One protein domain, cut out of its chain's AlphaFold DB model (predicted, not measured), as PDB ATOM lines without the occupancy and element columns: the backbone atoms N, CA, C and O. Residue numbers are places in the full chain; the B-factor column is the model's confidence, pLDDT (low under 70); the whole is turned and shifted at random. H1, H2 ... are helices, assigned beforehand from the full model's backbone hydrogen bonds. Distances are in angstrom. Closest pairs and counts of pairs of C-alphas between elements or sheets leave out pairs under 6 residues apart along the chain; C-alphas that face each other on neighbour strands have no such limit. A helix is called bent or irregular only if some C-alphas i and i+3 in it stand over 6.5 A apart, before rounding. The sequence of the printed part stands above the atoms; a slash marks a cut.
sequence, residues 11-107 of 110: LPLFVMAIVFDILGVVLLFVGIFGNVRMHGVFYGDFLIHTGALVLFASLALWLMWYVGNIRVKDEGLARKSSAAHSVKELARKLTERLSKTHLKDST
ATOM      1  N   LEU A  11     -42.217 -31.993  -1.170       70.94
ATOM      2  CA  LEU A  11     -43.219 -31.833  -2.232       70.94
ATOM      3  C   LEU A  11     -44.533 -32.670  -2.139       70.94
ATOM      4  O   LEU A  11     -45.589 -32.061  -2.276       70.94
ATOM      5  N   PRO A  12     -44.547 -33.997  -1.893       77.62
ATOM      6  CA  PRO A  12     -45.775 -34.788  -1.756       77.62
ATOM      7  C   PRO A  12     -46.717 -34.329  -0.637       77.62
ATOM      8  O   PRO A  12     -47.925 -34.377  -0.843       77.62
ATOM      9  N   LEU A  13     -46.217 -33.853   0.511       78.94
ATOM     10  CA  LEU A  13     -47.072 -33.320   1.588       78.94
ATOM     11  C   LEU A  13     -47.805 -32.056   1.133       78.94
ATOM     12  O   LEU A  13     -49.000 -31.904   1.368       78.94
ATOM     13  N   PHE A  14     -47.091 -31.180   0.426       82.56
ATOM     14  CA  PHE A  14     -47.669 -29.980  -0.164       82.56
ATOM     15  C   PHE A  14     -48.705 -30.314  -1.239       82.56
ATOM     16  O   PHE A  14     -49.810 -29.781  -1.211       82.56
ATOM     17  N   VAL A  15     -48.378 -31.230  -2.157       86.31
ATOM     18  CA  VAL A  15     -49.302 -31.663  -3.216       86.31
ATOM     19  C   VAL A  15     -50.556 -32.293  -2.613       86.31
ATOM     20  O   VAL A  15     -51.657 -31.942  -3.026       86.31
ATOM     21  N   MET A  16     -50.417 -33.159  -1.605       85.12
ATOM     22  CA  MET A  16     -51.564 -33.739  -0.904       85.12
ATOM     23  C   MET A  16     -52.427 -32.665  -0.240       85.12
ATOM     24  O   MET A  16     -53.639 -32.695  -0.420       85.12
ATOM     25  N   ALA A  17     -51.838 -31.687   0.456       88.06
ATOM     26  CA  ALA A  17     -52.602 -30.591   1.056       88.06
ATOM     27  C   ALA A  17     -53.411 -29.806   0.005       88.06
ATOM     28  O   ALA A  17     -54.595 -29.559   0.205       88.06
ATOM     29  N   ILE A  18     -52.815 -29.492  -1.152       89.56
ATOM     30  CA  ILE A  18     -53.514 -28.809  -2.254       89.56
ATOM     31  C   ILE A  18     -54.646 -29.672  -2.833       89.56
ATOM     32  O   ILE A  18     -55.734 -29.164  -3.093       89.56
ATOM     33  N   VAL A  19     -54.424 -30.976  -3.020       92.12
ATOM     34  CA  VAL A  19     -55.466 -31.894  -3.514       92.12
ATOM     35  C   VAL A  19     -56.633 -31.978  -2.525       92.12
ATOM     36  O   VAL A  19     -57.786 -31.872  -2.940       92.12
ATOM     37  N   PHE A  20     -56.347 -32.129  -1.228       91.19
ATOM     38  CA  PHE A  20     -57.369 -32.139  -0.179       91.19
ATOM     39  C   PHE A  20     -58.117 -30.800  -0.095       91.19
ATOM     40  O   PHE A  20     -59.331 -30.810   0.077       91.19
ATOM     41  N   ASP A  21     -57.440 -29.665  -0.273       92.94
ATOM     42  CA  ASP A  21     -58.073 -28.342  -0.314       92.94
ATOM     43  C   ASP A  21     -59.068 -28.217  -1.478       92.94
ATOM     44  O   ASP A  21     -60.241 -27.924  -1.257       92.94
ATOM     45  N   ILE A  22     -58.642 -28.554  -2.702       94.88
ATOM     46  CA  ILE A  22     -59.513 -28.524  -3.888       94.88
ATOM     47  C   ILE A  22     -60.719 -29.448  -3.690       94.88
ATOM     48  O   ILE A  22     -61.850 -29.039  -3.942       94.88
ATOM     49  N   LEU A  23     -60.504 -30.677  -3.206       94.12
ATOM     50  CA  LEU A  23     -61.594 -31.615  -2.927       94.12
ATOM     51  C   LEU A  23     -62.548 -31.076  -1.853       94.12
ATOM     52  O   LEU A  23     -63.763 -31.152  -2.032       94.12
ATOM     53  N   GLY A  24     -62.027 -30.508  -0.764       92.88
ATOM     54  CA  GLY A  24     -62.825 -29.944   0.326       92.88
ATOM     55  C   GLY A  24     -63.662 -28.749  -0.123       92.88
ATOM     56  O   GLY A  24     -64.864 -28.707   0.142       92.88
ATOM     57  N   VAL A  25     -63.061 -27.822  -0.874       92.88
ATOM     58  CA  VAL A  25     -63.754 -26.674  -1.473       92.88
ATOM     59  C   VAL A  25     -64.828 -27.149  -2.448       92.88
ATOM     60  O   VAL A  25     -65.967 -26.710  -2.335       92.88
ATOM     61  N   VAL A  26     -64.520 -28.081  -3.356       92.38
ATOM     62  CA  VAL A  26     -65.510 -28.625  -4.301       92.38
ATOM     63  C   VAL A  26     -66.675 -29.281  -3.560       92.38
ATOM     64  O   VAL A  26     -67.823 -29.005  -3.896       92.38
ATOM     65  N   LEU A  27     -66.417 -30.090  -2.528       90.06
ATOM     66  CA  LEU A  27     -67.470 -30.725  -1.727       90.06
ATOM     67  C   LEU A  27     -68.340 -29.700  -0.990       90.06
ATOM     68  O   LEU A  27     -69.563 -29.840  -0.995       90.06
ATOM     69  N   LEU A  28     -67.745 -28.649  -0.412       88.88
ATOM     70  CA  LEU A  28     -68.508 -27.564   0.210       88.88
ATOM     71  C   LEU A  28     -69.332 -26.783  -0.815       88.88
ATOM     72  O   LEU A  28     -70.510 -26.525  -0.578       88.88
ATOM     73  N   PHE A  29     -68.751 -26.435  -1.964       88.31
ATOM     74  CA  PHE A  29     -69.464 -25.735  -3.032       88.31
ATOM     75  C   PHE A  29     -70.618 -26.578  -3.576       88.31
ATOM     76  O   PHE A  29     -71.717 -26.059  -3.754       88.31
ATOM     77  N   VAL A  30     -70.413 -27.877  -3.791       86.31
ATOM     78  CA  VAL A  30     -71.477 -28.800  -4.209       86.31
ATOM     79  C   VAL A  30     -72.527 -28.962  -3.106       86.31
ATOM     80  O   VAL A  30     -73.711 -29.019  -3.416       86.31
ATOM     81  N   GLY A  31     -72.139 -28.982  -1.831       84.06
ATOM     82  CA  GLY A  31     -73.078 -29.029  -0.710       84.06
ATOM     83  C   GLY A  31     -73.936 -27.763  -0.561       84.06
ATOM     84  O   GLY A  31     -75.112 -27.870  -0.226       84.06
ATOM     85  N   ILE A  32     -73.368 -26.579  -0.831       79.88
ATOM     86  CA  ILE A  32     -74.031 -25.267  -0.693       79.88
ATOM     87  C   ILE A  32     -74.839 -24.891  -1.946       79.88
ATOM     88  O   ILE A  32     -75.984 -24.456  -1.834       79.88
ATOM     89  N   PHE A  33     -74.235 -25.010  -3.134       72.94
ATOM     90  CA  PHE A  33     -74.803 -24.557  -4.413       72.94
ATOM     91  C   PHE A  33     -75.397 -25.679  -5.248       72.94
ATOM     92  O   PHE A  33     -76.245 -25.425  -6.107       72.94
ATOM     93  N   GLY A  34     -74.958 -26.920  -5.027       69.12
ATOM     94  CA  GLY A  34     -75.681 -28.054  -5.563       69.12
ATOM     95  C   GLY A  34     -77.079 -27.982  -4.981       69.12
ATOM     96  O   GLY A  34     -77.269 -28.009  -3.771       69.12
ATOM     97  N   ASN A  35     -78.076 -27.851  -5.844       52.31
ATOM     98  CA  ASN A  35     -79.473 -28.007  -5.485       52.31
ATOM     99  C   ASN A  35     -79.707 -29.480  -5.089       52.31
ATOM    100  O   ASN A  35     -80.403 -30.212  -5.783       52.31
ATOM    101  N   VAL A  36     -79.084 -29.962  -4.002       55.19
ATOM    102  CA  VAL A  36     -79.112 -31.361  -3.538       55.19
ATOM    103  C   VAL A  36     -80.461 -31.713  -2.897       55.19
ATOM    104  O   VAL A  36     -80.584 -32.691  -2.171       55.19
ATOM    105  N   ARG A  37     -81.523 -30.974  -3.242       50.19
ATOM    106  CA  ARG A  37     -82.883 -31.521  -3.292       50.19
ATOM    107  C   ARG A  37     -83.109 -32.374  -4.547       50.19
ATOM    108  O   ARG A  37     -84.254 -32.642  -4.886       50.19
ATOM    109  N   MET A  38     -82.044 -32.833  -5.214       49.88
ATOM    110  CA  MET A  38     -82.130 -33.637  -6.435       49.88
ATOM    111  C   MET A  38     -83.016 -34.883  -6.304       49.88
ATOM    112  O   MET A  38     -83.507 -35.323  -7.330       49.88
ATOM    113  N   HIS A  39     -83.245 -35.448  -5.109       48.41
ATOM    114  CA  HIS A  39     -84.049 -36.674  -4.948       48.41
ATOM    115  C   HIS A  39     -84.661 -36.865  -3.537       48.41
ATOM    116  O   HIS A  39     -84.759 -37.983  -3.050       48.41
ATOM    117  N   GLY A  40     -85.033 -35.802  -2.810       52.81
ATOM    118  CA  GLY A  40     -85.730 -35.957  -1.513       52.81
ATOM    119  C   GLY A  40     -84.930 -36.610  -0.365       52.81
ATOM    120  O   GLY A  40     -85.499 -36.866   0.692       52.81
ATOM    121  N   VAL A  41     -83.624 -36.841  -0.531       56.31
ATOM    122  CA  VAL A  41     -82.721 -37.377   0.503       56.31
ATOM    123  C   VAL A  41     -81.682 -36.309   0.859       56.31
ATOM    124  O   VAL A  41     -81.069 -35.728  -0.032       56.31
ATOM    125  N   PHE A  42     -81.500 -36.053   2.158       64.31
ATOM    126  CA  PHE A  42     -80.622 -35.043   2.781       64.31
ATOM    127  C   PHE A  42     -79.112 -35.258   2.510       64.31
ATOM    128  O   PHE A  42     -78.317 -35.447   3.424       64.31
ATOM    129  N   TYR A  43     -78.674 -35.242   1.253       68.19
ATOM    130  CA  TYR A  43     -77.253 -35.409   0.908       68.19
ATOM    131  C   TYR A  43     -76.415 -34.137   1.103       68.19
ATOM    132  O   TYR A  43     -75.192 -34.228   1.191       68.19
ATOM    133  N   GLY A  44     -77.051 -32.965   1.209       75.31
ATOM    134  CA  GLY A  44     -76.364 -31.693   1.460       75.31
ATOM    135  C   GLY A  44     -75.587 -31.692   2.779       75.31
ATOM    136  O   GLY A  44     -74.412 -31.331   2.791       75.31
ATOM    137  N   ASP A  45     -76.194 -32.189   3.859       81.12
ATOM    138  CA  ASP A  45     -75.563 -32.214   5.185       81.12
ATOM    139  C   ASP A  45     -74.347 -33.148   5.222       81.12
ATOM    140  O   ASP A  45     -73.311 -32.801   5.788       81.12
ATOM    141  N   PHE A  46     -74.423 -34.301   4.550       84.94
ATOM    142  CA  PHE A  46     -73.285 -35.212   4.412       84.94
ATOM    143  C   PHE A  46     -72.150 -34.594   3.585       84.94
ATOM    144  O   PHE A  46     -70.999 -34.647   4.010       84.94
ATOM    145  N   LEU A  47     -72.456 -33.966   2.442       86.06
ATOM    146  CA  LEU A  47     -71.464 -33.306   1.579       86.06
ATOM    147  C   LEU A  47     -70.745 -32.160   2.297       86.06
ATOM    148  O   LEU A  47     -69.517 -32.071   2.234       86.06
ATOM    149  N   ILE A  48     -71.491 -31.320   3.020       87.06
ATOM    150  CA  ILE A  48     -70.927 -30.212   3.798       87.06
ATOM    151  C   ILE A  48     -70.066 -30.752   4.944       87.06
ATOM    152  O   ILE A  48     -68.950 -30.277   5.152       87.06
ATOM    153  N   HIS A  49     -70.543 -31.771   5.662       89.50
ATOM    154  CA  HIS A  49     -69.810 -32.344   6.788       89.50
ATOM    155  C   HIS A  49     -68.517 -33.044   6.345       89.50
ATOM    156  O   HIS A  49     -67.455 -32.818   6.929       89.50
ATOM    157  N   THR A  50     -68.570 -33.844   5.276       90.75
ATOM    158  CA  THR A  50     -67.379 -34.477   4.695       90.75
ATOM    159  C   THR A  50     -66.422 -33.436   4.113       90.75
ATOM    160  O   THR A  50     -65.222 -33.530   4.357       90.75
ATOM    161  N   GLY A  51     -66.923 -32.411   3.416       91.38
ATOM    162  CA  GLY A  51     -66.102 -31.307   2.907       91.38
ATOM    163  C   GLY A  51     -65.377 -30.544   4.022       91.38
ATOM    164  O   GLY A  51     -64.182 -30.277   3.910       91.38
ATOM    165  N   ALA A  52     -66.057 -30.272   5.139       91.88
ATOM    166  CA  ALA A  52     -65.454 -29.634   6.309       91.88
ATOM    167  C   ALA A  52     -64.372 -30.510   6.969       91.88
ATOM    168  O   ALA A  52     -63.308 -30.002   7.326       91.88
ATOM    169  N   LEU A  53     -64.604 -31.822   7.089       93.19
ATOM    170  CA  LEU A  53     -63.613 -32.769   7.613       93.19
ATOM    171  C   LEU A  53     -62.351 -32.810   6.732       93.19
ATOM    172  O   LEU A  53     -61.228 -32.817   7.236       93.19
ATOM    173  N   VAL A  54     -62.544 -32.800   5.412       92.81
ATOM    174  CA  VAL A  54     -61.476 -32.774   4.401       92.81
ATOM    175  C   VAL A  54     -60.676 -31.469   4.480       92.81
ATOM    176  O   VAL A  54     -59.446 -31.520   4.493       92.81
ATOM    177  N   LEU A  55     -61.335 -30.313   4.623       91.75
ATOM    178  CA  LEU A  55     -60.649 -29.030   4.837       91.75
ATOM    179  C   LEU A  55     -59.880 -28.986   6.160       91.75
ATOM    180  O   LEU A  55     -58.761 -28.475   6.202       91.75
ATOM    181  N   PHE A  56     -60.436 -29.545   7.235       92.81
ATOM    182  CA  PHE A  56     -59.742 -29.626   8.519       92.81
ATOM    183  C   PHE A  56     -58.462 -30.465   8.416       92.81
ATOM    184  O   PHE A  56     -57.394 -30.043   8.869       92.81
ATOM    185  N   ALA A  57     -58.545 -31.626   7.760       89.44
ATOM    186  CA  ALA A  57     -57.379 -32.456   7.481       89.44
ATOM    187  C   ALA A  57     -56.358 -31.732   6.582       89.44
ATOM    188  O   ALA A  57     -55.156 -31.813   6.843       89.44
ATOM    189  N   SER A  58     -56.819 -30.976   5.575       89.44
ATOM    190  CA  SER A  58     -55.963 -30.128   4.734       89.44
ATOM    191  C   SER A  58     -55.191 -29.103   5.566       89.44
ATOM    192  O   SER A  58     -53.968 -29.026   5.456       89.44
ATOM    193  N   LEU A  59     -55.863 -28.392   6.480       89.31
ATOM    194  CA  LEU A  59     -55.212 -27.448   7.393       89.31
ATOM    195  C   LEU A  59     -54.135 -28.127   8.243       89.31
ATOM    196  O   LEU A  59     -53.049 -27.573   8.406       89.31
ATOM    197  N   ALA A  60     -54.401 -29.329   8.760       88.12
ATOM    198  CA  ALA A  60     -53.417 -30.086   9.531       88.12
ATOM    199  C   ALA A  60     -52.188 -30.464   8.682       88.12
ATOM    200  O   ALA A  60     -51.056 -30.299   9.139       88.12
ATOM    201  N   LEU A  61     -52.391 -30.899   7.434       85.38
ATOM    202  CA  LEU A  61     -51.309 -31.185   6.482       85.38
ATOM    203  C   LEU A  61     -50.531 -29.921   6.102       85.38
ATOM    204  O   LEU A  61     -49.307 -29.963   5.995       85.38
ATOM    205  N   TRP A  62     -51.215 -28.791   5.942       84.94
ATOM    206  CA  TRP A  62     -50.612 -27.502   5.615       84.94
ATOM    207  C   TRP A  62     -49.803 -26.934   6.785       84.94
ATOM    208  O   TRP A  62     -48.712 -26.401   6.592       84.94
ATOM    209  N   LEU A  63     -50.284 -27.118   8.017       85.31
ATOM    210  CA  LEU A  63     -49.546 -26.797   9.237       85.31
ATOM    211  C   LEU A  63     -48.330 -27.708   9.403       85.31
ATOM    212  O   LEU A  63     -47.237 -27.215   9.669       85.31
ATOM    213  N   MET A  64     -48.487 -29.018   9.200       81.19
ATOM    214  CA  MET A  64     -47.374 -29.968   9.256       81.19
ATOM    215  C   MET A  64     -46.320 -29.640   8.193       81.19
ATOM    216  O   MET A  64     -45.123 -29.631   8.484       81.19
ATOM    217  N   TRP A  65     -46.766 -29.285   6.986       80.12
ATOM    218  CA  TRP A  65     -45.933 -28.760   5.913       80.12
ATOM    219  C   TRP A  65     -45.198 -27.486   6.316       80.12
ATOM    220  O   TRP A  65     -43.991 -27.398   6.128       80.12
ATOM    221  N   TYR A  66     -45.903 -26.499   6.865       76.50
ATOM    222  CA  TYR A  66     -45.336 -25.209   7.238       76.50
ATOM    223  C   TYR A  66     -44.316 -25.343   8.370       76.50
ATOM    224  O   TYR A  66     -43.203 -24.835   8.252       76.50
ATOM    225  N   VAL A  67     -44.653 -26.082   9.431       80.75
ATOM    226  CA  VAL A  67     -43.750 -26.363  10.558       80.75
ATOM    227  C   VAL A  67     -42.531 -27.152  10.080       80.75
ATOM    228  O   VAL A  67     -41.404 -26.814  10.443       80.75
ATOM    229  N   GLY A  68     -42.741 -28.150   9.219       72.12
ATOM    230  CA  GLY A  68     -41.667 -28.894   8.570       72.12
ATOM    231  C   GLY A  68     -40.797 -28.004   7.686       72.12
ATOM    232  O   GLY A  68     -39.584 -28.059   7.784       72.12
ATOM    233  N   ASN A  69     -41.378 -27.120   6.878       71.25
ATOM    234  CA  ASN A  69     -40.647 -26.210   5.998       71.25
ATOM    235  C   ASN A  69     -39.889 -25.119   6.775       71.25
ATOM    236  O   ASN A  69     -38.819 -24.712   6.339       71.25
ATOM    237  N   ILE A  70     -40.399 -24.655   7.921       65.88
ATOM    238  CA  ILE A  70     -39.680 -23.731   8.815       65.88
ATOM    239  C   ILE A  70     -38.464 -24.436   9.429       65.88
ATOM    240  O   ILE A  70     -37.372 -23.884   9.364       65.88
ATOM    241  N   ARG A  71     -38.622 -25.666   9.944       59.66
ATOM    242  CA  ARG A  71     -37.503 -26.461  10.489       59.66
ATOM    243  C   ARG A  71     -36.489 -26.848   9.412       59.66
ATOM    244  O   ARG A  71     -35.295 -26.638   9.579       59.66
ATOM    245  N   VAL A  72     -36.982 -27.247   8.241       58.75
ATOM    246  CA  VAL A  72     -36.164 -27.583   7.073       58.75
ATOM    247  C   VAL A  72     -35.445 -26.363   6.496       58.75
ATOM    248  O   VAL A  72     -34.467 -26.540   5.784       58.75
ATOM    249  N   LYS A  73     -35.829 -25.112   6.774       54.19
ATOM    250  CA  LYS A  73     -35.028 -23.959   6.312       54.19
ATOM    251  C   LYS A  73     -33.659 -23.875   6.997       54.19
ATOM    252  O   LYS A  73     -32.732 -23.403   6.340       54.19
ATOM    253  N   ASP A  74     -33.508 -24.406   8.211       53.75
ATOM    254  CA  ASP A  74     -32.215 -24.463   8.912       53.75
ATOM    255  C   ASP A  74     -31.303 -25.596   8.391       53.75
ATOM    256  O   ASP A  74     -30.084 -25.461   8.353       53.75
ATOM    257  N   GLU A  75     -31.883 -26.687   7.887       53.47
ATOM    258  CA  GLU A  75     -31.181 -27.909   7.438       53.47
ATOM    259  C   GLU A  75     -31.190 -28.108   5.898       53.47
ATOM    260  O   GLU A  75     -30.408 -28.866   5.321       53.47
ATOM    261  N   GLY A  76     -32.035 -27.366   5.183       52.84
ATOM    262  CA  GLY A  76     -32.308 -27.463   3.745       52.84
ATOM    263  C   GLY A  76     -31.459 -26.549   2.862       52.84
ATOM    264  O   GLY A  76     -31.458 -26.729   1.640       52.84
ATOM    265  N   LEU A  77     -30.684 -25.627   3.443       54.03
ATOM    266  CA  LEU A  77     -29.644 -24.881   2.718       54.03
ATOM    267  C   LEU A  77     -28.657 -25.836   2.015       54.03
ATOM    268  O   LEU A  77     -28.283 -25.598   0.867       54.03
ATOM    269  N   ALA A  78     -28.332 -26.974   2.639       52.47
ATOM    270  CA  ALA A  78     -27.440 -27.988   2.074       52.47
ATOM    271  C   ALA A  78     -28.067 -28.790   0.909       52.47
ATOM    272  O   ALA A  78     -27.408 -29.071  -0.092       52.47
ATOM    273  N   ARG A  79     -29.361 -29.130   0.985       56.78
ATOM    274  CA  ARG A  79     -30.049 -29.971  -0.020       56.78
ATOM    275  C   ARG A  79     -30.626 -29.173  -1.193       56.78
ATOM    276  O   ARG A  79     -30.624 -29.651  -2.326       56.78
ATOM    277  N   LYS A  80     -31.080 -27.937  -0.958       56.28
ATOM    278  CA  LYS A  80     -31.486 -27.017  -2.034       56.28
ATOM    279  C   LYS A  80     -30.270 -26.579  -2.855       56.28
ATOM    280  O   LYS A  80     -30.394 -26.442  -4.066       56.28
ATOM    281  N   SER A  81     -29.102 -26.461  -2.211       59.00
ATOM    282  CA  SER A  81     -27.804 -26.322  -2.880       59.00
ATOM    283  C   SER A  81     -27.530 -27.493  -3.831       59.00
ATOM    284  O   SER A  81     -27.249 -27.244  -4.998       59.00
ATOM    285  N   SER A  82     -27.719 -28.754  -3.415       59.41
ATOM    286  CA  SER A  82     -27.440 -29.904  -4.297       59.41
ATOM    287  C   SER A  82     -28.427 -30.037  -5.465       59.41
ATOM    288  O   SER A  82     -28.005 -30.261  -6.600       59.41
ATOM    289  N   ALA A  83     -29.727 -29.824  -5.233       66.31
ATOM    290  CA  ALA A  83     -30.726 -29.834  -6.304       66.31
ATOM    291  C   ALA A  83     -30.511 -28.669  -7.287       66.31
ATOM    292  O   ALA A  83     -30.548 -28.868  -8.501       66.31
ATOM    293  N   ALA A  84     -30.213 -27.465  -6.783       69.38
ATOM    294  CA  ALA A  84     -29.862 -26.320  -7.620       69.38
ATOM    295  C   ALA A  84     -28.536 -26.531  -8.366       69.38
ATOM    296  O   ALA A  84     -28.409 -26.078  -9.501       69.38
ATOM    297  N   HIS A  85     -27.569 -27.236  -7.775       67.50
ATOM    298  CA  HIS A  85     -26.303 -27.580  -8.420       67.50
ATOM    299  C   HIS A  85     -26.510 -28.570  -9.575       67.50
ATOM    300  O   HIS A  85     -25.995 -28.344 -10.666       67.50
ATOM    301  N   SER A  86     -27.336 -29.606  -9.389       75.12
ATOM    302  CA  SER A  86     -27.709 -30.531 -10.471       75.12
ATOM    303  C   SER A  86     -28.462 -29.829 -11.601       75.12
ATOM    304  O   SER A  86     -28.168 -30.065 -12.770       75.12
ATOM    305  N   VAL A  87     -29.391 -28.921 -11.282       80.06
ATOM    306  CA  VAL A  87     -30.104 -28.133 -12.303       80.06
ATOM    307  C   VAL A  87     -29.157 -27.176 -13.030       80.06
ATOM    308  O   VAL A  87     -29.229 -27.074 -14.252       80.06
ATOM    309  N   LYS A  88     -28.229 -26.521 -12.321       80.38
ATOM    310  CA  LYS A  88     -27.196 -25.680 -12.945       80.38
ATOM    311  C   LYS A  88     -26.284 -26.488 -13.864       80.38
ATOM    312  O   LYS A  88     -25.999 -26.019 -14.959       80.38
ATOM    313  N   GLU A  89     -25.871 -27.690 -13.474       79.88
ATOM    314  CA  GLU A  89     -25.018 -28.536 -14.316       79.88
ATOM    315  C   GLU A  89     -25.761 -29.041 -15.563       79.88
ATOM    316  O   GLU A  89     -25.192 -29.081 -16.655       79.88
ATOM    317  N   LEU A  90     -27.057 -29.342 -15.446       82.50
ATOM    318  CA  LEU A  90     -27.904 -29.666 -16.597       82.50
ATOM    319  C   LEU A  90     -28.092 -28.457 -17.524       82.50
ATOM    320  O   LEU A  90     -27.923 -28.590 -18.735       82.50
ATOM    321  N   ALA A  91     -28.362 -27.272 -16.971       82.56
ATOM    322  CA  ALA A  91     -28.448 -26.032 -17.741       82.56
ATOM    323  C   ALA A  91     -27.121 -25.708 -18.448       82.56
ATOM    324  O   ALA A  91     -27.118 -25.297 -19.610       82.56
ATOM    325  N   ARG A  92     -25.984 -25.966 -17.790       81.56
ATOM    326  CA  ARG A  92     -24.644 -25.792 -18.363       81.56
ATOM    327  C   ARG A  92     -24.400 -26.762 -19.518       81.56
ATOM    328  O   ARG A  92     -23.986 -26.325 -20.587       81.56
ATOM    329  N   LYS A  93     -24.745 -28.046 -19.363       83.75
ATOM    330  CA  LYS A  93     -24.646 -29.042 -20.446       83.75
ATOM    331  C   LYS A  93     -25.559 -28.723 -21.626       83.75
ATOM    332  O   LYS A  93     -25.150 -28.903 -22.769       83.75
ATOM    333  N   LEU A  94     -26.769 -28.231 -21.371       79.88
ATOM    334  CA  LEU A  94     -27.675 -27.782 -22.429       79.88
ATOM    335  C   LEU A  94     -27.097 -26.572 -23.176       79.88
ATOM    336  O   LEU A  94     -27.075 -26.579 -24.405       79.88
ATOM    337  N   THR A  95     -26.541 -25.596 -22.453       81.12
ATOM    338  CA  THR A  95     -25.899 -24.403 -23.034       81.12
ATOM    339  C   THR A  95     -24.670 -24.767 -23.870       81.12
ATOM    340  O   THR A  95     -24.530 -24.294 -24.995       81.12
ATOM    341  N   GLU A  96     -23.805 -25.659 -23.378       81.69
ATOM    342  CA  GLU A  96     -22.639 -26.142 -24.130       81.69
ATOM    343  C   GLU A  96     -23.039 -26.883 -25.413       81.69
ATOM    344  O   GLU A  96     -22.363 -26.763 -26.437       81.69
ATOM    345  N   ARG A  97     -24.135 -27.654 -25.386       76.94
ATOM    346  CA  ARG A  97     -24.629 -28.364 -26.576       76.94
ATOM    347  C   ARG A  97     -25.228 -27.396 -27.592       76.94
ATOM    348  O   ARG A  97     -24.931 -27.531 -28.772       76.94
ATOM    349  N   LEU A  98     -25.987 -26.397 -27.144       73.81
ATOM    350  CA  LEU A  98     -26.564 -25.368 -28.015       73.81
ATOM    351  C   LEU A  98     -25.490 -24.469 -28.641       73.81
ATOM    352  O   LEU A  98     -25.538 -24.196 -29.836       73.81
ATOM    353  N   SER A  99     -24.475 -24.084 -27.864       74.88
ATOM    354  CA  SER A  99     -23.340 -23.286 -28.341       74.88
ATOM    355  C   SER A  99     -22.546 -23.999 -29.445       74.88
ATOM    356  O   SER A  99     -22.202 -23.387 -30.456       74.88
ATOM    357  N   LYS A 100     -22.314 -25.313 -29.311       66.75
ATOM    358  CA  LYS A 100     -21.624 -26.111 -30.340       66.75
ATOM    359  C   LYS A 100     -22.437 -26.268 -31.625       66.75
ATOM    360  O   LYS A 100     -21.843 -26.327 -32.698       66.75
ATOM    361  N   THR A 101     -23.763 -26.325 -31.532       64.94
ATOM    362  CA  THR A 101     -24.631 -26.381 -32.716       64.94
ATOM    363  C   THR A 101     -24.701 -25.022 -33.417       64.94
ATOM    364  O   THR A 101     -24.586 -24.973 -34.635       64.94
ATOM    365  N   HIS A 102     -24.770 -23.914 -32.667       58.44
ATOM    366  CA  HIS A 102     -24.827 -22.560 -33.238       58.44
ATOM    367  C   HIS A 102     -23.515 -22.127 -33.923       58.44
ATOM    368  O   HIS A 102     -23.540 -21.356 -34.873       58.44
ATOM    369  N   LEU A 103     -22.357 -22.640 -33.491       57.50
ATOM    370  CA  LEU A 103     -21.074 -22.399 -34.173       57.50
ATOM    371  C   LEU A 103     -20.897 -23.223 -35.460       57.50
ATOM    372  O   LEU A 103     -20.104 -22.845 -36.319       57.50
ATOM    373  N   LYS A 104     -21.612 -24.347 -35.603       55.50
ATOM    374  CA  LYS A 104     -21.518 -25.217 -36.785       55.50
ATOM    375  C   LYS A 104     -22.452 -24.783 -37.919       55.50
ATOM    376  O   LYS A 104     -22.146 -25.062 -39.072       55.50
ATOM    377  N   ASP A 105     -23.528 -24.069 -37.599       56.41
ATOM    378  CA  ASP A 105     -24.462 -23.514 -38.585       56.41
ATOM    379  C   ASP A 105     -23.860 -22.308 -39.340       56.41
ATOM    380  O   ASP A 105     -24.019 -22.189 -40.547       56.41
ATOM    381  N   SER A 106     -23.021 -21.488 -38.685       56.88
ATOM    382  CA  SER A 106     -22.320 -20.358 -39.335       56.88
ATOM    383  C   SER A 106     -21.082 -20.734 -40.169       56.88
ATOM    384  O   SER A 106     -20.418 -19.845 -40.686       56.88
ATOM    385  N   THR A 107     -20.727 -22.021 -40.280       55.66
ATOM    386  CA  THR A 107     -19.596 -22.502 -41.119       55.66
ATOM    387  C   THR A 107     -20.086 -23.302 -42.342       55.66
ATOM    388  O   THR A 107     -19.294 -23.942 -43.027       55.66
TER     389      THR A 107
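AT A GLANCE: This is residues 11 to 107 of the 110 residues of an uncharacterized protein of Sinocyclocheilus anshuiensis (UniProt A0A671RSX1). Picture a long helical hairpin, H1 and H2 side by side, with a third long helix, H3, sticking out as a bare arm from the far end of H2, so that H2 and H3 make an L. The hairpin is well formed along H1, but H2 runs on past the first residue of H1, and its last residues, 69 to 75, stand free together with H3. The printed part has 97 residues, with three named helices in the order H1, H2, H3 and no named strand, and its class is all helix. The whole is extended, with a radius of gyration of the C-alphas of 24.0 A, and flat in outline, spanning 78 by 40 by 13 A along its three main axes.

HOW THE PARTS SIT: Begin with the longest helix by residues, H2, residues 43 to 75, and then find H1, residues 11 to 33. The two touch, with 46 pairs of C-alphas within 8 A. Their closest C-alphas are those of Gly 24 and Gly 51, 4.4 A apart, and their centres are 9.4 A apart. They stand at a shallow tilt of 24 degrees and run opposite ways, and they form a helical hairpin. Now go to the other end of H2, where H3, residues 77 to 105, follows after the single residue Gly 76. H2 and H3 meet only through their link, and H3 touches no helix. H1 and H3 are apart, with no C-alpha of the one within 8 A of the other. Look at the backbone O and N atoms: in H1 every O i to N i+4 pair is within hydrogen-bond range, while in H2 it is 27 of 29 and in H3 24 of 25. No helix here is bent or irregular.

IN THESE COORDINATES: Find C-alpha 43, of Tyr 43, at (-77.253, -35.409, 0.908); from there H2 runs 33 residues and 47.1 A to C-alpha 75, of Glu 75, at (-31.181, -27.909, 7.438), with x rising along the way. For H1, start at C-alpha 11, of Leu 11, at (-43.219, -31.833, -2.232) and follow x as it falls to C-alpha 33, of Phe 33, 32.5 A away after 23 residues. H3 begins at Leu 77 and has 29 residues; watch z fall along it until C-alpha 105, of Asp 105, at (-24.462, -23.514, -38.585), 41.6 A from C-alpha 77.

THE WHOLE: The two C-alphas farthest apart are those of Gly 40, between H1 and H2, and Thr 107, the last printed residue, at 78.3 A. The first and last printed C-alphas, of Leu 11 and Thr 107, are 46.4 A apart. Two stretches stand free: residues 37 to 42, and residues 69 to 107, of which 69 to 75 belong to H2 and 77 to 105 to H3. The body without them has 52 residues, spans 40 by 14 by 11 A and has a radius of gyration of 12.0 A. The link from H1 to H2, with 9 residues between them, is short, and the link from H2 to H3 is tight. There is no long link, and the printed part has no cut. In the B-factor column you will find a mean pLDDT of 75.3 over the printed part, with means of 87 for H1, 80 for H2 and 69 for H3. The model's confidence is low, under 70, at 34 residues: 34 to 43, 70 to 85 and 100 to 107.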